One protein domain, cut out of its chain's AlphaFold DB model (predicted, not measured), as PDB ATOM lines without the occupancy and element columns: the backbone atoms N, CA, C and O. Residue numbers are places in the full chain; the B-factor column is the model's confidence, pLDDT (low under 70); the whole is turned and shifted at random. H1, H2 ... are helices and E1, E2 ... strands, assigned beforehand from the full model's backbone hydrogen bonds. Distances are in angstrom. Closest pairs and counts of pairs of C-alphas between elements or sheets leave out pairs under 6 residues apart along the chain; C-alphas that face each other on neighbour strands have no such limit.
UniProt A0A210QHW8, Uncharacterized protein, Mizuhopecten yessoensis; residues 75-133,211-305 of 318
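This is residues 75 to 133 and 211 to 305 of the 318 residues of an uncharacterized protein of Mizuhopecten yessoensis (UniProt A0A210QHW8). A strongly twisted sheet of five strands has the long helix H1 running slantwise over one face, with H3 along the edge strand E4 on that same face and H4 packed beside H1. The little helix H2 is on the opposite face, near the other edge, where residues 119 to 124 stick out; residues 270 to 290, with no named element, swing from H4 back to E6. The printed part has 154 residues with four named helices and six named strands, in the order H1 E1 E2 H2 E3 H3 E4 E5 H4 E6; the sheet, E2 E3 E6 E5 E4, is mixed, and the class is mixed, helices and strands. It is compact, with a radius of gyration of the C-alphas of 16.1 A, and spans 47 by 36 by 30 A.

The sheet's edge strands are E2, residues 112 to 114, and E4, residues 230 to 240; its inner strands are E3, residues 128 to 133, E6, residues 291 to 299, and E5, residues 243 to 252. Within hydrogen-bond range are N 114 and O 130 of antiparallel E2 and E3, 2.8 A, and N 131 and O 295 of parallel E3 and E6, 2.8 A. So are N 248 and O 292 of antiparallel E5 and E6, 2.8 A, and N 231 and O 251 of the hairpin E4 and E5, 2.8 A. H1, residues 75 to 102, is on the sheet at a height of 7.4 A, over E6 and only just over E3, with 3 C-alphas; its closest C-alphas to E6 are Val 84 and Phe 294, 7.6 A. H3, residues 211 to 225, on the same face, runs along E4, at 2 degrees on the local plane. Residues 90 to 98 of H1 touch H3 at a steep tilt of 55 degrees, opposite ways, closest at C-alphas 95 and 213, 5.4 A. Residues 79 to 90 of H1 touch H4, residues 258 to 269, at a shallow tilt of 29 degrees, the same way, closest at C-alphas 83 and 263, 5.2 A. H1 and H4 make two layers with the sheet, helices on one face of it. H2, residues 115 to 119, is on the opposite face from H1, over none of the strands. E1, residues 106 to 108, pairs with no named strand. In H1, H2, H3 and H4 every O i to N i+4 pair is within hydrogen-bond range.

H1 begins at C-alpha 75, (6.016, 60.096, 124.867), and is 40.4 A long. E4 measures 30.2 A, E5 29.4 A, H3 20.4 A and E6 25.8 A, ending at C-alpha 299, (24.689, 44.645, 104.352).

The C-alphas farthest apart, of Gly 105 and Val 284, are 48.9 A apart. Residues 134 to 210 are not printed; C-alphas 133 and 211 are 15.2 A apart across the cut. The link H4 to E6 is long, 21 residues. Mean pLDDT of the printed part is 71.8, with residues 224 to 232, 239 to 241, 251 to 290 and 301 to 305 under 70.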
ATOM      1  N   GLU A  75       6.715  61.342 124.568       78.94
ATOM      2  CA  GLU A  75       6.016  60.096 124.867       78.94
ATOM      3  C   GLU A  75       5.774  59.252 123.609       78.94
ATOM      4  O   GLU A  75       6.101  58.065 123.608       78.94
ATOM      5  N   LEU A  76       5.272  59.853 122.521       77.44
ATOM      6  CA  LEU A  76       5.041  59.139 121.260       77.44
ATOM      7  C   LEU A  76       6.356  58.613 120.677       77.44
ATOM      8  O   LEU A  76       6.429  57.462 120.254       77.44
ATOM      9  N   TRP A  77       7.413  59.431 120.709       84.94
ATOM     10  CA  TRP A  77       8.742  59.030 120.260       84.94
ATOM     11  C   TRP A  77       9.267  57.813 121.030       84.94
ATOM     12  O   TRP A  77       9.638  56.809 120.420       84.94
ATOM     13  N   GLN A  78       9.272  57.884 122.366       82.88
ATOM     14  CA  GLN A  78       9.783  56.811 123.222       82.88
ATOM     15  C   GLN A  78       8.963  55.528 123.074       82.88
ATOM     16  O   GLN A  78       9.532  54.438 122.998       82.88
ATOM     17  N   LYS A  79       7.634  55.646 122.977       79.00
ATOM     18  CA  LYS A  79       6.749  54.497 122.782       79.00
ATOM     19  C   LYS A  79       7.019  53.792 121.454       79.00
ATOM     20  O   LYS A  79       7.285  52.588 121.472       79.00
ATOM     21  N   SER A  80       7.040  54.523 120.337       82.12
ATOM     22  CA  SER A  80       7.336  53.950 119.016       82.12
ATOM     23  C   SER A  80       8.724  53.313 118.963       82.12
ATOM     24  O   SER A  80       8.853  52.163 118.547       82.12
ATOM     25  N   CYS A  81       9.750  54.011 119.465       84.50
ATOM     26  CA  CYS A  81      11.111  53.479 119.549       84.50
ATOM     27  C   CYS A  81      11.168  52.177 120.355       84.50
ATOM     28  O   CYS A  81      11.779  51.209 119.911       84.50
ATOM     29  N   GLY A  82      10.500  52.126 121.511       79.38
ATOM     30  CA  GLY A  82      10.483  50.932 122.353       79.38
ATOM     31  C   GLY A  82       9.761  49.747 121.707       79.38
ATOM     32  O   GLY A  82      10.198  48.611 121.872       79.38
ATOM     33  N   VAL A  83       8.696  49.980 120.928       78.69
ATOM     34  CA  VAL A  83       8.041  48.899 120.165       78.69
ATOM     35  C   VAL A  83       8.985  48.330 119.111       78.69
ATOM     36  O   VAL A  83       9.131  47.110 119.028       78.69
ATOM     37  N   VAL A  84       9.649  49.200 118.344       84.44
ATOM     38  CA  VAL A  84      10.603  48.803 117.295       84.44
ATOM     39  C   VAL A  84      11.814  48.092 117.885       84.44
ATOM     40  O   VAL A  84      12.229  47.060 117.364       84.44
ATOM     41  N   ASP A  85      12.365  48.575 118.994       84.56
ATOM     42  CA  ASP A  85      13.507  47.926 119.639       84.56
ATOM     43  C   ASP A  85      13.130  46.523 120.146       84.56
ATOM     44  O   ASP A  85      13.878  45.566 119.949       84.56
ATOM     45  N   GLU A  86      11.937  46.343 120.716       79.56
ATOM     46  CA  GLU A  86      11.513  45.038 121.228       79.56
ATOM     47  C   GLU A  86      11.187  44.019 120.127       79.56
ATOM     48  O   GLU A  86      11.623  42.862 120.211       79.56
ATOM     49  N   ILE A  87      10.461  44.420 119.076       79.44
ATOM     50  CA  ILE A  87      10.170  43.524 117.945       79.44
ATOM     51  C   ILE A  87      11.439  43.176 117.171       79.44
ATOM     52  O   ILE A  87      11.633  42.010 116.838       79.44
ATOM     53  N   THR A  88      12.336  44.133 116.926       83.56
ATOM     54  CA  THR A  88      13.588  43.873 116.197       83.56
ATOM     55  C   THR A  88      14.530  43.011 117.020       83.56
ATOM     56  O   THR A  88      15.154  42.104 116.478       83.56
ATOM     57  N   ARG A  89      14.566  43.174 118.345       83.38
ATOM     58  CA  ARG A  89      15.287  42.267 119.248       83.38
ATOM     59  C   ARG A  89      14.745  40.843 119.174       83.38
ATOM     60  O   ARG A  89      15.530  39.897 119.097       83.38
ATOM     61  N   PHE A  90      13.422  40.673 119.184       79.81
ATOM     62  CA  PHE A  90      12.806  39.356 119.022       79.81
ATOM     63  C   PHE A  90      13.101  38.767 117.636       79.81
ATOM     64  O   PHE A  90      13.541  37.620 117.528       79.81
ATOM     65  N   PHE A  91      12.972  39.591 116.597       87.00
ATOM     66  CA  PHE A  91      13.306  39.247 115.223       87.00
ATOM     67  C   PHE A  91      14.745  38.771 115.091       87.00
ATOM     68  O   PHE A  91      14.996  37.719 114.514       87.00
ATOM     69  N   HIS A  92      15.686  39.490 115.696       88.62
ATOM     70  CA  HIS A  92      17.103  39.184 115.629       88.62
ATOM     71  C   HIS A  92      17.437  37.817 116.237       88.62
ATOM     72  O   HIS A  92      18.175  37.029 115.644       88.62
ATOM     73  N   VAL A  93      16.874  37.516 117.411       88.19
ATOM     74  CA  VAL A  93      17.090  36.232 118.094       88.19
ATOM     75  C   VAL A  93      16.574  35.073 117.245       88.19
ATOM     76  O   VAL A  93      17.270  34.065 117.095       88.19
ATOM     77  N   THR A  94      15.376  35.205 116.679       89.44
ATOM     78  CA  THR A  94      14.785  34.175 115.814       89.44
ATOM     79  C   THR A  94      15.564  34.043 114.508       89.44
ATOM     80  O   THR A  94      15.931  32.934 114.126       89.44
ATOM     81  N   LEU A  95      15.941  35.165 113.891       93.38
ATOM     82  CA  LEU A  95      16.740  35.210 112.669       93.38
ATOM     83  C   LEU A  95      18.080  34.487 112.829       93.38
ATOM     84  O   LEU A  95      18.427  33.668 111.979       93.38
ATOM     85  N   LYS A  96      18.809  34.707 113.933       91.94
ATOM     86  CA  LYS A  96      20.068  33.984 114.199       91.94
ATOM     87  C   LYS A  96      19.852  32.476 114.318       91.94
ATOM     88  O   LYS A  96      20.645  31.717 113.770       91.94
ATOM     89  N   LYS A  97      18.777  32.034 114.985       93.19
ATOM     90  CA  LYS A  97      18.440  30.602 115.115       93.19
ATOM     91  C   LYS A  97      18.104  29.965 113.764       93.19
ATOM     92  O   LYS A  97      18.540  28.847 113.489       93.19
ATOM     93  N   VAL A  98      17.331  30.662 112.931       94.56
ATOM     94  CA  VAL A  98      16.974  30.216 111.576       94.56
ATOM     95  C   VAL A  98      18.231  30.136 110.709       94.56
ATOM     96  O   VAL A  98      18.494  29.096 110.105       94.56
ATOM     97  N   ALA A  99      19.048  31.192 110.702       94.56
ATOM     98  CA  ALA A  99      20.296  31.243 109.951       94.56
ATOM     99  C   ALA A  99      21.236  30.093 110.336       94.56
ATOM    100  O   ALA A  99      21.638  29.326 109.467       94.56
ATOM    101  N   SER A 100      21.483  29.882 111.636       93.25
ATOM    102  CA  SER A 100      22.359  28.800 112.103       93.25
ATOM    103  C   SER A 100      21.834  27.406 111.756       93.25
ATOM    104  O   SER A 100      22.620  26.479 111.583       93.25
ATOM    105  N   ARG A 101      20.505  27.235 111.675       94.12
ATOM    106  CA  ARG A 101      19.872  25.947 111.360       94.12
ATOM    107  C   ARG A 101      19.987  25.593 109.876       94.12
ATOM    108  O   ARG A 101      20.246  24.436 109.560       94.12
ATOM    109  N   TYR A 102      19.752  26.553 108.981       95.25
ATOM    110  CA  TYR A 102      19.623  26.287 107.539       95.25
ATOM    111  C   TYR A 102      20.853  26.690 106.718       95.25
ATOM    112  O   TYR A 102      21.130  26.088 105.678       95.25
ATOM    113  N   TYR A 103      21.612  27.674 107.195       96.38
ATOM    114  CA  TYR A 103      22.773  28.251 106.522       96.38
ATOM    115  C   TYR A 103      23.961  28.328 107.490       96.38
ATOM    116  O   TYR A 103      24.384  29.426 107.858       96.38
ATOM    117  N   PRO A 104      24.504  27.176 107.930       93.94
ATOM    118  CA  PRO A 104      25.676  27.168 108.798       93.94
ATOM    119  C   PRO A 104      26.829  27.973 108.178       93.94
ATOM    120  O   PRO A 104      26.991  28.036 106.961       93.94
ATOM    121  N   GLY A 105      27.603  28.649 109.026       90.75
ATOM    122  CA  GLY A 105      28.665  29.558 108.596       90.75
ATOM    123  C   GLY A 105      28.192  30.938 108.117       90.75
ATOM    124  O   GLY A 105      29.040  31.795 107.901       90.75
ATOM    125  N   LEU A 106      26.886  31.201 107.973       94.94
ATOM    126  CA  LEU A 106      26.353  32.562 107.849       94.94
ATOM    127  C   LEU A 106      25.969  33.081 109.236       94.94
ATOM    128  O   LEU A 106      25.158  32.469 109.933       94.94
ATOM    129  N   SER A 107      26.502  34.239 109.613       91.00
ATOM    130  CA  SER A 107      26.179  34.886 110.880       91.00
ATOM    131  C   SER A 107      25.743  36.331 110.672       91.00
ATOM    132  O   SER A 107      26.135  36.995 109.711       91.00
ATOM    133  N   PHE A 108      24.912  36.810 111.594       88.88
ATOM    134  CA  PHE A 108      24.397  38.171 111.591       88.88
ATOM    135  C   PHE A 108      24.850  38.923 112.845       88.88
ATOM    136  O   PHE A 108      24.797  38.395 113.965       88.88
ATOM    137  N   GLY A 109      25.326  40.147 112.629       86.69
ATOM    138  CA  GLY A 109      25.670  41.106 113.673       86.69
ATOM    139  C   GLY A 109      24.440  41.841 114.195       86.69
ATOM    140  O   GLY A 109      23.331  41.641 113.711       86.69
ATOM    141  N   ASP A 110      24.642  42.695 115.193       84.00
ATOM    142  CA  ASP A 110      23.564  43.514 115.743       84.00
ATOM    143  C   ASP A 110      23.042  44.527 114.723       84.00
ATOM    144  O   ASP A 110      23.800  45.049 113.902       84.00
ATOM    145  N   PHE A 111      21.735  44.799 114.778       87.25
ATOM    146  CA  PHE A 111      21.117  45.809 113.928       87.25
ATOM    147  C   PHE A 111      21.783  47.168 114.136       87.25
ATOM    148  O   PHE A 111      21.973  47.628 115.266       87.25
ATOM    149  N   VAL A 112      22.088  47.833 113.027       87.69
ATOM    150  CA  VAL A 112      22.580  49.207 113.021       87.69
ATOM    151  C   VAL A 112      21.429  50.101 112.590       87.69
ATOM    152  O   VAL A 112      20.988  50.032 111.444       87.69
ATOM    153  N   LYS A 113      20.939  50.935 113.504       87.94
ATOM    154  CA  LYS A 113      19.885  51.915 113.234       87.94
ATOM    155  C   LYS A 113      20.366  52.887 112.151       87.94
ATOM    156  O   LYS A 113      21.559  53.201 112.072       87.94
ATOM    157  N   GLN A 114      19.466  53.359 111.302       86.69
ATOM    158  CA  GLN A 114      19.767  54.239 110.171       86.69
ATOM    159  C   GLN A 114      18.599  55.192 109.890       86.69
ATOM    160  O   GLN A 114      17.581  55.189 110.587       86.69
ATOM    161  N   GLY A 115      18.791  56.040 108.881       85.38
ATOM    162  CA  GLY A 115      17.751  56.898 108.340       85.38
ATOM    163  C   GLY A 115      17.356  58.047 109.261       85.38
ATOM    164  O   GLY A 115      17.986  58.341 110.284       85.38
ATOM    165  N   SER A 116      16.261  58.701 108.888       84.50
ATOM    166  CA  SER A 116      15.804  59.945 109.517       84.50
ATOM    167  C   SER A 116      15.529  59.803 111.022       84.50
ATOM    168  O   SER A 116      15.793  60.733 111.791       84.50
ATOM    169  N   SER A 117      15.075  58.626 111.465       87.44
ATOM    170  CA  SER A 117      14.808  58.315 112.877       87.44
ATOM    171  C   SER A 117      16.079  58.201 113.729       87.44
ATOM    172  O   SER A 117      16.048  58.466 114.933       87.44
ATOM    173  N   ARG A 118      17.225  57.835 113.140       85.25
ATOM    174  CA  ARG A 118      18.524  57.865 113.836       85.25
ATOM    175  C   ARG A 118      19.187  59.236 113.758       85.25
ATOM    176  O   ARG A 118      19.841  59.664 114.708       85.25
ATOM    177  N   GLU A 119      19.037  59.918 112.632       82.88
ATOM    178  CA  GLU A 119      19.699  61.199 112.375       82.88
ATOM    179  C   GLU A 119      19.042  62.374 113.117       82.88
ATOM    180  O   GLU A 119      19.648  63.435 113.256       82.88
ATOM    181  N   GLY A 120      17.833  62.180 113.657       82.25
ATOM    182  CA  GLY A 120      17.052  63.249 114.280       82.25
ATOM    183  C   GLY A 120      16.379  64.150 113.249       82.25
ATOM    184  O   GLY A 120      16.163  65.330 113.511       82.25
ATOM    185  N   LEU A 121      16.074  63.593 112.075       82.38
ATOM    186  CA  LEU A 121      15.472  64.288 110.938       82.38
ATOM    187  C   LEU A 121      14.047  63.803 110.635       82.38
ATOM    188  O   LEU A 121      13.459  64.234 109.648       82.38
ATOM    189  N   LYS A 122      13.491  62.895 111.450       83.88
ATOM    190  CA  LYS A 122      12.110  62.419 111.293       83.88
ATOM    191  C   LYS A 122      11.130  63.593 111.401       83.88
ATOM    192  O   LYS A 122      11.322  64.516 112.190       83.88
ATOM    193  N   ILE A 123      10.074  63.556 110.604       76.69
ATOM    194  CA  ILE A 123       9.011  64.564 110.592       76.69
ATOM    195  C   ILE A 123       7.665  63.851 110.665       76.69
ATOM    196  O   ILE A 123       7.588  62.670 110.329       76.69
ATOM    197  N   ARG A 124       6.603  64.560 111.060       73.06
ATOM    198  CA  ARG A 124       5.237  64.029 111.199       73.06
ATOM    199  C   ARG A 124       5.095  62.972 112.273       73.06
ATOM    200  O   ARG A 124       4.666  63.288 113.381       73.06
ATOM    201  N   HIS A 125       5.438  61.735 111.954       76.69
ATOM    202  CA  HIS A 125       5.153  60.592 112.802       76.69
ATOM    203  C   HIS A 125       6.373  59.674 112.919       76.69
ATOM    204  O   HIS A 125       7.123  59.510 111.959       76.69
ATOM    205  N   PRO A 126       6.612  59.080 114.101       82.56
ATOM    206  CA  PRO A 126       7.616  58.040 114.279       82.56
ATOM    207  C   PRO A 126       7.025  56.679 113.887       82.56
ATOM    208  O   PRO A 126       6.783  55.829 114.744       82.56
ATOM    209  N   ASP A 127       6.730  56.513 112.600       83.75
ATOM    210  CA  ASP A 127       6.027  55.364 112.017       83.75
ATOM    211  C   ASP A 127       6.879  54.535 111.044       83.75
ATOM    212  O   ASP A 127       6.447  53.467 110.638       83.75
ATOM    213  N   GLU A 128       8.093  54.975 110.707       88.12
ATOM    214  CA  GLU A 128       9.026  54.247 109.837       88.12
ATOM    215  C   GLU A 128      10.455  54.324 110.398       88.12
ATOM    216  O   GLU A 128      10.927  55.395 110.812       88.12
ATOM    217  N   PHE A 129      11.131  53.173 110.405       90.50
ATOM    218  CA  PHE A 129      12.448  52.979 111.004       90.50
ATOM    219  C   PHE A 129      13.355  52.133 110.108       90.50
ATOM    220  O   PHE A 129      13.049  50.978 109.824       90.50
ATOM    221  N   ASP A 130      14.509  52.678 109.731       90.62
ATOM    222  CA  ASP A 130      15.482  51.991 108.881       90.62
ATOM    223  C   ASP A 130      16.591  51.335 109.702       90.62
ATOM    224  O   ASP A 130      17.134  51.923 110.647       90.62
ATOM    225  N   MET A 131      16.978  50.120 109.323       89.75
ATOM    226  CA  MET A 131      18.061  49.378 109.959       89.75
ATOM    227  C   MET A 131      18.899  48.615 108.937       89.75
ATOM    228  O   MET A 131      18.391  48.013 107.992       89.75
ATOM    229  N   ILE A 132      20.202  48.561 109.186       90.19
ATOM    230  CA  ILE A 132      21.114  47.640 108.512       90.19
ATOM    231  C   ILE A 132      21.233  46.376 109.359       90.19
ATOM    232  O   ILE A 132      21.355  46.449 110.583       90.19
ATOM    233  N   LEU A 133      21.238  45.223 108.696       90.94
ATOM    234  CA  LEU A 133      21.550  43.923 109.276       90.94
ATOM    235  C   LEU A 133      22.936  43.477 108.787       90.94
ATOM    236  O   LEU A 133      23.054  42.957 107.673       90.94
ATOM    237  N   ASP A 211      11.640  35.071 105.536       90.69
ATOM    238  CA  ASP A 211      10.297  34.483 105.463       90.69
ATOM    239  C   ASP A 211      10.069  33.434 106.550       90.69
ATOM    240  O   ASP A 211       9.024  33.421 107.203       90.69
ATOM    241  N   THR A 212      11.077  32.599 106.806       93.25
ATOM    242  CA  THR A 212      11.018  31.612 107.889       93.25
ATOM    243  C   THR A 212      10.978  32.297 109.256       93.25
ATOM    244  O   THR A 212      10.191  31.908 110.116       93.25
ATOM    245  N   THR A 213      11.778  33.350 109.444       91.44
ATOM    246  CA  THR A 213      11.828  34.133 110.689       91.44
ATOM    247  C   THR A 213      10.473  34.762 111.003       91.44
ATOM    248  O   THR A 213       9.974  34.626 112.118       91.44
ATOM    249  N   ILE A 214       9.838  35.395 110.015       89.12
ATOM    250  CA  ILE A 214       8.513  36.008 110.170       89.12
ATOM    251  C   ILE A 214       7.466  34.952 110.485       89.12
ATOM    252  O   ILE A 214       6.657  35.153 111.383       89.12
ATOM    253  N   ALA A 215       7.487  33.817 109.784       88.94
ATOM    254  CA  ALA A 215       6.541  32.739 110.033       88.94
ATOM    255  C   ALA A 215       6.681  32.158 111.453       88.94
ATOM    256  O   ALA A 215       5.676  31.799 112.066       88.94
ATOM    257  N   GLU A 216       7.901  32.057 111.993       89.62
ATOM    258  CA  GLU A 216       8.128  31.640 113.384       89.62
ATOM    259  C   GLU A 216       7.637  32.705 114.383       89.62
ATOM    260  O   GLU A 216       6.903  32.374 115.313       89.62
ATOM    261  N   ILE A 217       7.948  33.984 114.152       85.06
ATOM    262  CA  ILE A 217       7.502  35.103 115.003       85.06
ATOM    263  C   ILE A 217       5.982  35.238 115.006       85.06
ATOM    264  O   ILE A 217       5.383  35.379 116.072       85.06
ATOM    265  N   GLN A 218       5.342  35.156 113.838       83.94
ATOM    266  CA  GLN A 218       3.895  35.287 113.720       83.94
ATOM    267  C   GLN A 218       3.175  34.170 114.482       83.94
ATOM    268  O   GLN A 218       2.185  34.444 115.147       83.94
ATOM    269  N   LYS A 219       3.707  32.937 114.500       85.25
ATOM    270  CA  LYS A 219       3.150  31.851 115.329       85.25
ATOM    271  C   LYS A 219       3.182  32.181 116.821       85.25
ATOM    272  O   LYS A 219       2.227  31.871 117.534       85.25
ATOM    273  N   GLU A 220       4.268  32.785 117.305       79.69
ATOM    274  CA  GLU A 220       4.372  33.203 118.709       79.69
ATOM    275  C   GLU A 220       3.427  34.366 119.031       79.69
ATOM    276  O   GLU A 220       2.784  34.367 120.084       79.69
ATOM    277  N   ILE A 221       3.294  35.323 118.109       75.62
ATOM    278  CA  ILE A 221       2.329  36.420 118.207       75.62
ATOM    279  C   ILE A 221       0.895  35.869 118.245       75.62
ATOM    280  O   ILE A 221       0.148  36.183 119.170       75.62
ATOM    281  N   ASP A 222       0.526  34.982 117.320       77.44
ATOM    282  CA  ASP A 222      -0.805  34.373 117.236       77.44
ATOM    283  C   ASP A 222      -1.168  33.606 118.509       77.44
ATOM    284  O   ASP A 222      -2.294  33.697 119.003       77.44
ATOM    285  N   ALA A 223      -0.214  32.864 119.081       74.12
ATOM    286  CA  ALA A 223      -0.414  32.152 120.339       74.12
ATOM    287  C   ALA A 223      -0.766  33.106 121.492       74.12
ATOM    288  O   ALA A 223      -1.575  32.760 122.355       74.12
ATOM    289  N   LYS A 224      -0.202  34.319 121.492       67.12
ATOM    290  CA  LYS A 224      -0.461  35.348 122.507       67.12
ATOM    291  C   LYS A 224      -1.722  36.159 122.232       67.12
ATOM    292  O   LYS A 224      -2.451  36.461 123.182       67.12
ATOM    293  N   ASN A 225      -2.017  36.435 120.962       69.38
ATOM    294  CA  ASN A 225      -3.233  37.117 120.513       69.38
ATOM    295  C   ASN A 225      -4.506  36.382 120.962       69.38
ATOM    296  O   ASN A 225      -5.503  37.023 121.276       69.38
ATOM    297  N   ARG A 226      -4.468  35.047 121.104       62.81
ATOM    298  CA  ARG A 226      -5.603  34.218 121.577       62.81
ATOM    299  C   ARG A 226      -6.142  34.573 122.972       62.81
ATOM    300  O   ARG A 226      -7.141  33.995 123.384       62.81
ATOM    301  N   SER A 227      -5.492  35.474 123.713       53.00
ATOM    302  CA  SER A 227      -5.804  35.761 125.118       53.00
ATOM    303  C   SER A 227      -5.931  37.252 125.474       53.00
ATOM    304  O   SER A 227      -5.923  37.574 126.662       53.00
ATOM    305  N   ARG A 228      -5.999  38.184 124.502       58.00
ATOM    306  CA  ARG A 228      -5.798  39.626 124.779       58.00
ATOM    307  C   ARG A 228      -6.733  40.589 124.032       58.00
ATOM    308  O   ARG A 228      -7.379  40.229 123.059       58.00
ATOM    309  N   VAL A 229      -6.770  41.828 124.542       49.41
ATOM    310  CA  VAL A 229      -7.585  42.987 124.099       49.41
ATOM    311  C   VAL A 229      -6.952  43.740 122.909       49.41
ATOM    312  O   VAL A 229      -7.599  44.595 122.309       49.41
ATOM    313  N   CYS A 230      -5.705  43.419 122.551       51.41
ATOM    314  CA  CYS A 230      -4.981  44.020 121.433       51.41
ATOM    315  C   CYS A 230      -4.333  42.930 120.566       51.41
ATOM    316  O   CYS A 230      -3.719  42.000 121.098       51.41
ATOM    317  N   PHE A 231      -4.505  43.051 119.249       57.75
ATOM    318  CA  PHE A 231      -4.023  42.121 118.235       57.75
ATOM    319  C   PHE A 231      -2.839  42.713 117.484       57.75
ATOM    320  O   PHE A 231      -2.872  43.866 117.050       57.75
ATOM    321  N   PHE A 232      -1.815  41.884 117.313       68.38
ATOM    322  CA  PHE A 232      -0.598  42.219 116.590       68.38
ATOM    323  C   PHE A 232      -0.511  41.375 115.330       68.38
ATOM    324  O   PHE A 232      -0.635  40.150 115.400       68.38
ATOM    325  N   THR A 233      -0.215  42.014 114.206       71.44
ATOM    326  CA  THR A 233       0.115  41.312 112.963       71.44
ATOM    327  C   THR A 233       1.455  41.815 112.463       71.44
ATOM    328  O   THR A 233       1.596  43.010 112.210       71.44
ATOM    329  N   LEU A 234       2.428  40.913 112.317       78.75
ATOM    330  CA  LEU A 234       3.685  41.191 111.636       78.75
ATOM    331  C   LEU A 234       3.575  40.688 110.198       78.75
ATOM    332  O   LEU A 234       3.384  39.499 109.948       78.75
ATOM    333  N   SER A 235       3.737  41.590 109.240       80.25
ATOM    334  CA  SER A 235       3.681  41.243 107.822       80.25
ATOM    335  C   SER A 235       4.888  41.780 107.067       80.25
ATOM    336  O   SER A 235       5.391  42.864 107.357       80.25
ATOM    337  N   LYS A 236       5.353  41.009 106.079       81.00
ATOM    338  CA  LYS A 236       6.264  41.488 105.035       81.00
ATOM    339  C   LYS A 236       5.417  42.158 103.960       81.00
ATOM    340  O   LYS A 236       4.645  41.468 103.296       81.00
ATOM    341  N   THR A 237       5.530  43.471 103.793       74.19
ATOM    342  CA  THR A 237       4.652  44.218 102.874       74.19
ATOM    343  C   THR A 237       5.254  44.370 101.486       74.19
ATOM    344  O   THR A 237       4.528  44.372 100.495       74.19
ATOM    345  N   SER A 238       6.580  44.455 101.388       72.75
ATOM    346  CA  SER A 238       7.282  44.511 100.109       72.75
ATOM    347  C   SER A 238       8.719  44.012 100.234       72.75
ATOM    348  O   SER A 238       9.306  43.985 101.318       72.75
ATOM    349  N   VAL A 239       9.274  43.582  99.100       67.19
ATOM    350  CA  VAL A 239      10.700  43.293  98.948       67.19
ATOM    351  C   VAL A 239      11.185  44.131  97.777       67.19
ATOM    352  O   VAL A 239      10.803  43.879  96.634       67.19
ATOM    353  N   PHE A 240      12.018  45.121  98.073       67.56
ATOM    354  CA  PHE A 240      12.742  45.907  97.082       67.56
ATOM    355  C   PHE A 240      14.221  45.606  97.288       67.56
ATOM    356  O   PHE A 240      14.867  46.351  98.022       67.56
ATOM    357  N   PRO A 241      14.760  44.498  96.734       64.75
ATOM    358  CA  PRO A 241      16.117  44.073  97.045       64.75
ATOM    359  C   PRO A 241      17.099  45.248  96.903       64.75
ATOM    360  O   PRO A 241      17.110  45.888  95.848       64.75
ATOM    361  N   PRO A 242      17.894  45.551  97.945       71.88
ATOM    362  CA  PRO A 242      18.178  44.712  99.119       71.88
ATOM    363  C   PRO A 242      17.267  44.911 100.352       71.88
ATOM    364  O   PRO A 242      17.500  44.252 101.365       71.88
ATOM    365  N   THR A 243      16.270  45.794 100.298       83.75
ATOM    366  CA  THR A 243      15.419  46.188 101.431       83.75
ATOM    367  C   THR A 243      14.217  45.266 101.622       83.75
ATOM    368  O   THR A 243      13.459  44.979 100.687       83.75
ATOM    369  N   TYR A 244      14.005  44.855 102.870       84.69
ATOM    370  CA  TYR A 244      12.816  44.143 103.325       84.69
ATOM    371  C   TYR A 244      11.987  45.058 104.209       84.69
ATOM    372  O   TYR A 244      12.462  45.474 105.265       84.69
ATOM    373  N   ARG A 245      10.749  45.326 103.790       87.00
ATOM    374  CA  ARG A 245       9.816  46.139 104.563       87.00
ATOM    375  C   ARG A 245       8.898  45.275 105.396       87.00
ATOM    376  O   ARG A 245       8.206  44.391 104.871       87.00
ATOM    377  N   PHE A 246       8.850  45.591 106.678       85.62
ATOM    378  CA  PHE A 246       7.955  44.975 107.633       85.62
ATOM    379  C   PHE A 246       6.981  45.991 108.185       85.62
ATOM    380  O   PHE A 246       7.290  47.171 108.311       85.62
ATOM    381  N   LYS A 247       5.799  45.498 108.532       85.25
ATOM    382  CA  LYS A 247       4.734  46.296 109.114       85.25
ATOM    383  C   LYS A 247       4.125  45.564 110.290       85.25
ATOM    384  O   LYS A 247       3.793  44.379 110.185       85.25
ATOM    385  N   ILE A 248       3.978  46.293 111.387       79.06
ATOM    386  CA  ILE A 248       3.271  45.872 112.589       79.06
ATOM    387  C   ILE A 248       1.953  46.616 112.610       79.06
ATOM    388  O   ILE A 248       1.942  47.841 112.735       79.06
ATOM    389  N   THR A 249       0.858  45.874 112.507       78.19
ATOM    390  CA  THR A 249      -0.482  46.424 112.698       78.19
ATOM    391  C   THR A 249      -0.960  46.123 114.114       78.19
ATOM    392  O   THR A 249      -0.851  44.985 114.579       78.19
ATOM    393  N   LEU A 250      -1.474  47.155 114.780       71.62
ATOM    394  CA  LEU A 250      -2.030  47.153 116.126       71.62
ATOM    395  C   LEU A 250      -3.538  47.389 116.036       71.62
ATOM    396  O   LEU A 250      -3.989  48.460 115.625       71.62
ATOM    397  N   GLU A 251      -4.324  46.398 116.441       67.75
ATOM    398  CA  GLU A 251      -5.779  46.525 116.533       67.75
ATOM    399  C   GLU A 251      -6.227  46.398 117.987       67.75
ATOM    400  O   GLU A 251      -5.833  45.471 118.692       67.75
ATOM    401  N   SER A 252      -7.045  47.334 118.450       60.97
ATOM    402  CA  SER A 252      -7.506  47.443 119.835       60.97
ATOM    403  C   SER A 252      -8.916  48.039 119.895       60.97
ATOM    404  O   SER A 252      -9.432  48.594 118.918       60.97
ATOM    405  N   VAL A 253      -9.538  47.944 121.070       54.59
ATOM    406  CA  VAL A 253     -10.749  48.708 121.393       54.59
ATOM    407  C   VAL A 253     -10.364  50.173 121.638       54.59
ATOM    408  O   VAL A 253      -9.318  50.447 122.219       54.59
ATOM    409  N   ALA A 254     -11.205  51.117 121.206       52.22
ATOM    410  CA  ALA A 254     -10.930  52.551 121.316       52.22
ATOM    411  C   ALA A 254     -10.547  52.987 122.749       52.22
ATOM    412  O   ALA A 254     -11.243  52.649 123.707       52.22
ATOM    413  N   GLY A 255      -9.470  53.774 122.873       50.88
ATOM    414  CA  GLY A 255      -8.979  54.323 124.146       50.88
ATOM    415  C   GLY A 255      -7.983  53.436 124.905       50.88
ATOM    416  O   GLY A 255      -7.669  53.731 126.057       50.88
ATOM    417  N   PHE A 256      -7.500  52.354 124.291       53.31
ATOM    418  CA  PHE A 256      -6.446  51.496 124.834       53.31
ATOM    419  C   PHE A 256      -5.054  52.080 124.524       53.31
ATOM    420  O   PHE A 256      -4.887  52.743 123.516       53.31
ATOM    421  N   ASP A 257      -4.049  51.863 125.379       63.00
ATOM    422  CA  ASP A 257      -2.659  52.258 125.078       63.00
ATOM    423  C   ASP A 257      -1.937  51.096 124.378       63.00
ATOM    424  O   ASP A 257      -1.333  50.223 125.015       63.00
ATOM    425  N   GLU A 258      -2.054  51.046 123.049       61.56
ATOM    426  CA  GLU A 258      -1.578  49.921 122.242       61.56
ATOM    427  C   GLU A 258      -0.058  49.784 122.266       61.56
ATOM    428  O   GLU A 258       0.445  48.662 122.271       61.56
ATOM    429  N   LEU A 259       0.685  50.894 122.318       56.25
ATOM    430  CA  LEU A 259       2.149  50.876 122.271       56.25
ATOM    431  C   LEU A 259       2.752  50.377 123.587       56.25
ATOM    432  O   LEU A 259       3.660  49.546 123.571       56.25
ATOM    433  N   THR A 260       2.213  50.804 124.732       62.44
ATOM    434  CA  THR A 260       2.633  50.265 126.037       62.44
ATOM    435  C   THR A 260       2.312  48.769 126.138       62.44
ATOM    436  O   THR A 260       3.104  47.965 126.648       62.44
ATOM    437  N   HIS A 261       1.170  48.350 125.583       61.66
ATOM    438  CA  HIS A 261       0.826  46.934 125.515       61.66
ATOM    439  C   HIS A 261       1.749  46.148 124.573       61.66
ATOM    440  O   HIS A 261       2.194  45.058 124.934       61.66
ATOM    441  N   ALA A 262       2.079  46.707 123.407       56.59
ATOM    442  CA  ALA A 262       3.011  46.145 122.434       56.59
ATOM    443  C   ALA A 262       4.374  45.859 123.063       56.59
ATOM    444  O   ALA A 262       4.858  44.727 123.004       56.59
ATOM    445  N   GLN A 263       4.943  46.858 123.743       60.25
ATOM    446  CA  GLN A 263       6.199  46.718 124.481       60.25
ATOM    447  C   GLN A 263       6.117  45.551 125.472       60.25
ATOM    448  O   GLN A 263       6.949  44.649 125.447       60.25
ATOM    449  N   THR A 264       5.044  45.485 126.266       60.97
ATOM    450  CA  THR A 264       4.836  44.402 127.239       60.97
ATOM    451  C   THR A 264       4.722  43.022 126.574       60.97
ATOM    452  O   THR A 264       5.273  42.034 127.068       60.97
ATOM    453  N   VAL A 265       4.007  42.913 125.450       57.66
ATOM    454  CA  VAL A 265       3.842  41.658 124.698       57.66
ATOM    455  C   VAL A 265       5.190  41.177 124.174       57.66
ATOM    456  O   VAL A 265       5.557  40.033 124.461       57.66
ATOM    457  N   PHE A 266       5.942  42.034 123.486       58.31
ATOM    458  CA  PHE A 266       7.230  41.665 122.902       58.31
ATOM    459  C   PHE A 266       8.288  41.379 123.970       58.31
ATOM    460  O   PHE A 266       8.964  40.352 123.884       58.31
ATOM    461  N   SER A 267       8.330  42.150 125.059       57.31
ATOM    462  CA  SER A 267       9.178  41.831 126.213       57.31
ATOM    463  C   SER A 267       8.799  40.491 126.849       57.31
ATOM    464  O   SER A 267       9.670  39.698 127.210       57.31
ATOM    465  N   SER A 268       7.505  40.159 126.912       55.41
ATOM    466  CA  SER A 268       7.049  38.855 127.406       55.41
ATOM    467  C   SER A 268       7.300  37.700 126.429       55.41
ATOM    468  O   SER A 268       7.254  36.545 126.849       55.41
ATOM    469  N   CYS A 269       7.536  37.938 125.127       49.62
ATOM    470  CA  CYS A 269       7.985  36.878 124.192       49.62
ATOM    471  C   CYS A 269       9.376  36.378 124.578       49.62
ATOM    472  O   CYS A 269       9.785  35.289 124.203       49.62
ATOM    473  N   GLN A 270      10.065  37.148 125.417       46.66
ATOM    474  CA  GLN A 270      11.421  36.877 125.851       46.66
ATOM    475  C   GLN A 270      11.511  36.437 127.313       46.66
ATOM    476  O   GLN A 270      12.612  36.224 127.823       46.66
ATOM    477  N   ALA A 271      10.377  36.263 128.003       42.94
ATOM    478  CA  ALA A 271      10.314  35.886 129.413       42.94
ATOM    479  C   ALA A 271      10.699  34.411 129.662       42.94
ATOM    480  O   ALA A 271       9.950  33.631 130.235       42.94
ATOM    481  N   SER A 272      11.928  34.052 129.293       34.81
ATOM    482  CA  SER A 272      12.858  33.423 130.231       34.81
ATOM    483  C   SER A 272      13.770  34.437 130.947       34.81
ATOM    484  O   SER A 272      14.517  34.017 131.826       34.81
ATOM    485  N   ARG A 273      13.726  35.755 130.670       35.72
ATOM    486  CA  ARG A 273      14.413  36.760 131.515       35.72
ATOM    487  C   ARG A 273      13.594  38.039 131.715       35.72
ATOM    488  O   ARG A 273      13.299  38.757 130.770       35.72
ATOM    489  N   ARG A 274      13.234  38.294 132.980       30.72
ATOM    490  CA  ARG A 274      12.573  39.509 133.477       30.72
ATOM    491  C   ARG A 274      13.464  40.736 133.269       30.72
ATOM    492  O   ARG A 274      14.579  40.755 133.779       30.72
ATOM    493  N   VAL A 275      12.904  41.784 132.677       31.20
ATOM    494  CA  VAL A 275      13.230  43.170 133.032       31.20
ATOM    495  C   VAL A 275      11.892  43.868 133.264       31.20
ATOM    496  O   VAL A 275      11.006  43.811 132.417       31.20
ATOM    497  N   VAL A 276      11.716  44.410 134.466       28.22
ATOM    498  CA  VAL A 276      10.525  45.150 134.892       28.22
ATOM    499  C   VAL A 276      10.837  46.625 134.684       28.22
ATOM    500  O   VAL A 276      11.775  47.124 135.301       28.22
ATOM    501  N   TYR A 277      10.068  47.312 133.843       32.19
ATOM    502  CA  TYR A 277      10.015  48.773 133.864       32.19
ATOM    503  C   TYR A 277       8.795  49.199 134.682       32.19
ATOM    504  O   TYR A 277       7.721  48.612 134.556       32.19
ATOM    505  N   GLY A 278       9.018  50.140 135.602       27.47
ATOM    506  CA  GLY A 278       8.033  50.599 136.576       27.47
ATOM    507  C   GLY A 278       6.858  51.321 135.925       27.47
ATOM    508  O   GLY A 278       7.028  52.067 134.964       27.47
ATOM    509  N   GLU A 279       5.673  51.079 136.479       30.34
ATOM    510  CA  GLU A 279       4.416  51.708 136.086       30.34
ATOM    511  C   GLU A 279       4.480  53.229 136.280       30.34
ATOM    512  O   GLU A 279       4.751  53.721 137.377       30.34
ATOM    513  N   ALA A 280       4.180  53.975 135.218       26.27
ATOM    514  CA  ALA A 280       3.806  55.381 135.293       26.27
ATOM    515  C   ALA A 280       2.393  55.550 134.720       26.27
ATOM    516  O   ALA A 280       2.005  54.869 133.771       26.27
ATOM    517  N   ALA A 281       1.616  56.423 135.361       26.66
ATOM    518  CA  ALA A 281       0.179  56.584 135.175       26.66
ATOM    519  C   ALA A 281      -0.239  56.934 133.735       26.66
ATOM    520  O   ALA A 281       0.398  57.740 133.059       26.66
ATOM    521  N   SER A 282      -1.362  56.352 133.315       29.56
ATOM    522  CA  SER A 282      -1.977  56.500 131.996       29.56
ATOM    523  C   SER A 282      -2.687  57.845 131.798       29.56
ATOM    524  O   SER A 282      -3.561  58.193 132.597       29.56
ATOM    525  N   PRO A 283      -2.465  58.528 130.665       28.59
ATOM    526  CA  PRO A 283      -3.491  59.301 129.989       28.59
ATOM    527  C   PRO A 283      -4.123  58.477 128.856       28.59
ATOM    528  O   PRO A 283      -3.480  57.649 128.213       28.59
ATOM    529  N   VAL A 284      -5.413  58.710 128.625       29.58
ATOM    530  CA  VAL A 284      -6.195  58.125 127.531       29.58
ATOM    531  C   VAL A 284      -5.704  58.709 126.205       29.58
ATOM    532  O   VAL A 284      -5.806  59.917 125.984       29.58
ATOM    533  N   TRP A 285      -5.176  57.856 125.330       33.09
ATOM    534  CA  TRP A 285      -4.719  58.227 123.994       33.09
ATOM    535  C   TRP A 285      -5.861  58.105 122.979       33.09
ATOM    536  O   TRP A 285      -6.572  57.101 122.927       33.09
ATOM    537  N   ASN A 286      -6.029  59.136 122.146       28.22
ATOM    538  CA  ASN A 286      -6.816  59.031 120.922       28.22
ATOM    539  C   ASN A 286      -6.019  58.190 119.918       28.22
ATOM    540  O   ASN A 286      -5.003  58.634 119.385       28.22
ATOM    541  N   ALA A 287      -6.493  56.969 119.690       35.94
ATOM    542  CA  ALA A 287      -5.991  56.028 118.706       35.94
ATOM    543  C   ALA A 287      -5.934  56.651 117.299       35.94
ATOM    544  O   ALA A 287      -6.979  56.877 116.687       35.94
ATOM    545  N   MET A 288      -4.736  56.878 116.752       40.16
ATOM    546  CA  MET A 288      -4.583  57.082 115.303       40.16
ATOM    547  C   MET A 288      -3.368  56.415 114.646       40.16
ATOM    548  O   MET A 288      -3.365  56.318 113.422       40.16
ATOM    549  N   HIS A 289      -2.411  55.842 115.380       52.53
ATOM    550  CA  HIS A 289      -1.267  55.157 114.757       52.53
ATOM    551  C   HIS A 289      -1.313  53.662 115.033       52.53
ATOM    552  O   HIS A 289      -0.717  53.149 115.972       52.53
ATOM    553  N   LYS A 290      -2.078  52.969 114.187       65.06
ATOM    554  CA  LYS A 290      -2.250  51.510 114.213       65.06
ATOM    555  C   LYS A 290      -1.122  50.762 113.509       65.06
ATOM    556  O   LYS A 290      -1.195  49.547 113.394       65.06
ATOM    557  N   GLU A 291      -0.134  51.467 112.969       75.69
ATOM    558  CA  GLU A 291       0.827  50.904 112.027       75.69
ATOM    559  C   GLU A 291       2.225  51.458 112.301       75.69
ATOM    560  O   GLU A 291       2.404  52.670 112.404       75.69
ATOM    561  N   ILE A 292       3.200  50.559 112.438       82.00
ATOM    562  CA  ILE A 292       4.628  50.885 112.494       82.00
ATOM    563  C   ILE A 292       5.328  50.066 111.417       82.00
ATOM    564  O   ILE A 292       5.203  48.839 111.385       82.00
ATOM    565  N   GLU A 293       6.074  50.742 110.559       87.56
ATOM    566  CA  GLU A 293       6.907  50.149 109.526       87.56
ATOM    567  C   GLU A 293       8.375  50.140 109.954       87.56
ATOM    568  O   GLU A 293       8.874  51.047 110.627       87.56
ATOM    569  N   PHE A 294       9.085  49.086 109.575       86.88
ATOM    570  CA  PHE A 294      10.530  49.049 109.708       86.88
ATOM    571  C   PHE A 294      11.168  48.338 108.520       86.88
ATOM    572  O   PHE A 294      10.736  47.254 108.112       86.88
ATOM    573  N   ASP A 295      12.214  48.958 107.988       89.44
ATOM    574  CA  ASP A 295      12.952  48.508 106.818       89.44
ATOM    575  C   ASP A 295      14.277  47.886 107.277       89.44
ATOM    576  O   ASP A 295      15.038  48.473 108.050       89.44
ATOM    577  N   ILE A 296      14.557  46.665 106.815       88.88
ATOM    578  CA  ILE A 296      15.813  45.958 107.086       88.88
ATOM    579  C   ILE A 296      16.593  45.792 105.789       88.88
ATOM    580  O   ILE A 296      16.110  45.185 104.830       88.88
ATOM    581  N   VAL A 297      17.845  46.247 105.801       89.06
ATOM    582  CA  VAL A 297      18.797  46.078 104.702       89.06
ATOM    583  C   VAL A 297      19.961  45.195 105.155       89.06
ATOM    584  O   VAL A 297      20.815  45.638 105.922       89.06
ATOM    585  N   PRO A 298      20.049  43.937 104.693       85.75
ATOM    586  CA  PRO A 298      21.236  43.118 104.884       85.75
ATOM    587  C   PRO A 298      22.424  43.737 104.155       85.75
ATOM    588  O   PRO A 298      22.362  43.982 102.949       85.75
ATOM    589  N   GLY A 299      23.513  43.964 104.881       82.44
ATOM    590  CA  GLY A 299      24.689  44.645 104.352       82.44
ATOM    591  C   GLY A 299      25.982  44.088 104.923       82.44
ATOM    592  O   GLY A 299      26.021  43.588 106.046       82.44
ATOM    593  N   LEU A 300      27.056  44.176 104.143       74.06
ATOM    594  CA  LEU A 300      28.403  43.995 104.663       74.06
ATOM    595  C   LEU A 300      28.884  45.366 105.130       74.06
ATOM    596  O   LEU A 300      29.001  46.269 104.307       74.06
ATOM    597  N   LEU A 301      29.134  45.524 106.430       67.50
ATOM    598  CA  LEU A 301      29.697  46.768 106.946       67.50
ATOM    599  C   LEU A 301      31.138  46.895 106.449       67.50
ATOM    600  O   LEU A 301      32.024  46.134 106.849       67.50
ATOM    601  N   LEU A 302      31.381  47.853 105.566       58.00
ATOM    602  CA  LEU A 302      32.720  48.236 105.154       58.00
ATOM    603  C   LEU A 302      33.404  48.973 106.309       58.00
ATOM    604  O   LEU A 302      32.763  49.621 107.133       58.00
ATOM    605  N   ARG A 303      34.741  48.938 106.366       48.41
ATOM    606  CA  ARG A 303      35.497  49.717 107.370       48.41
ATOM    607  C   ARG A 303      35.157  51.213 107.340       48.41
ATOM    608  O   ARG A 303      35.257  51.863 108.371       48.41
ATOM    609  N   ILE A 304      34.742  51.740 106.190       44.38
ATOM    610  CA  ILE A 304      34.296  53.133 106.019       44.38
ATOM    611  C   ILE A 304      32.850  53.382 106.476       44.38
ATOM    612  O   ILE A 304      32.470  54.533 106.648       44.38
ATOM    613  N   ASP A 305      32.068  52.323 106.704       42.19
ATOM    614  CA  ASP A 305      30.722  52.404 107.285       42.19
ATOM    615  C   ASP A 305      30.787  52.517 108.817       42.19
ATOM    616  O   ASP A 305      29.778  52.781 109.477       42.19
TER     617      ASP A 305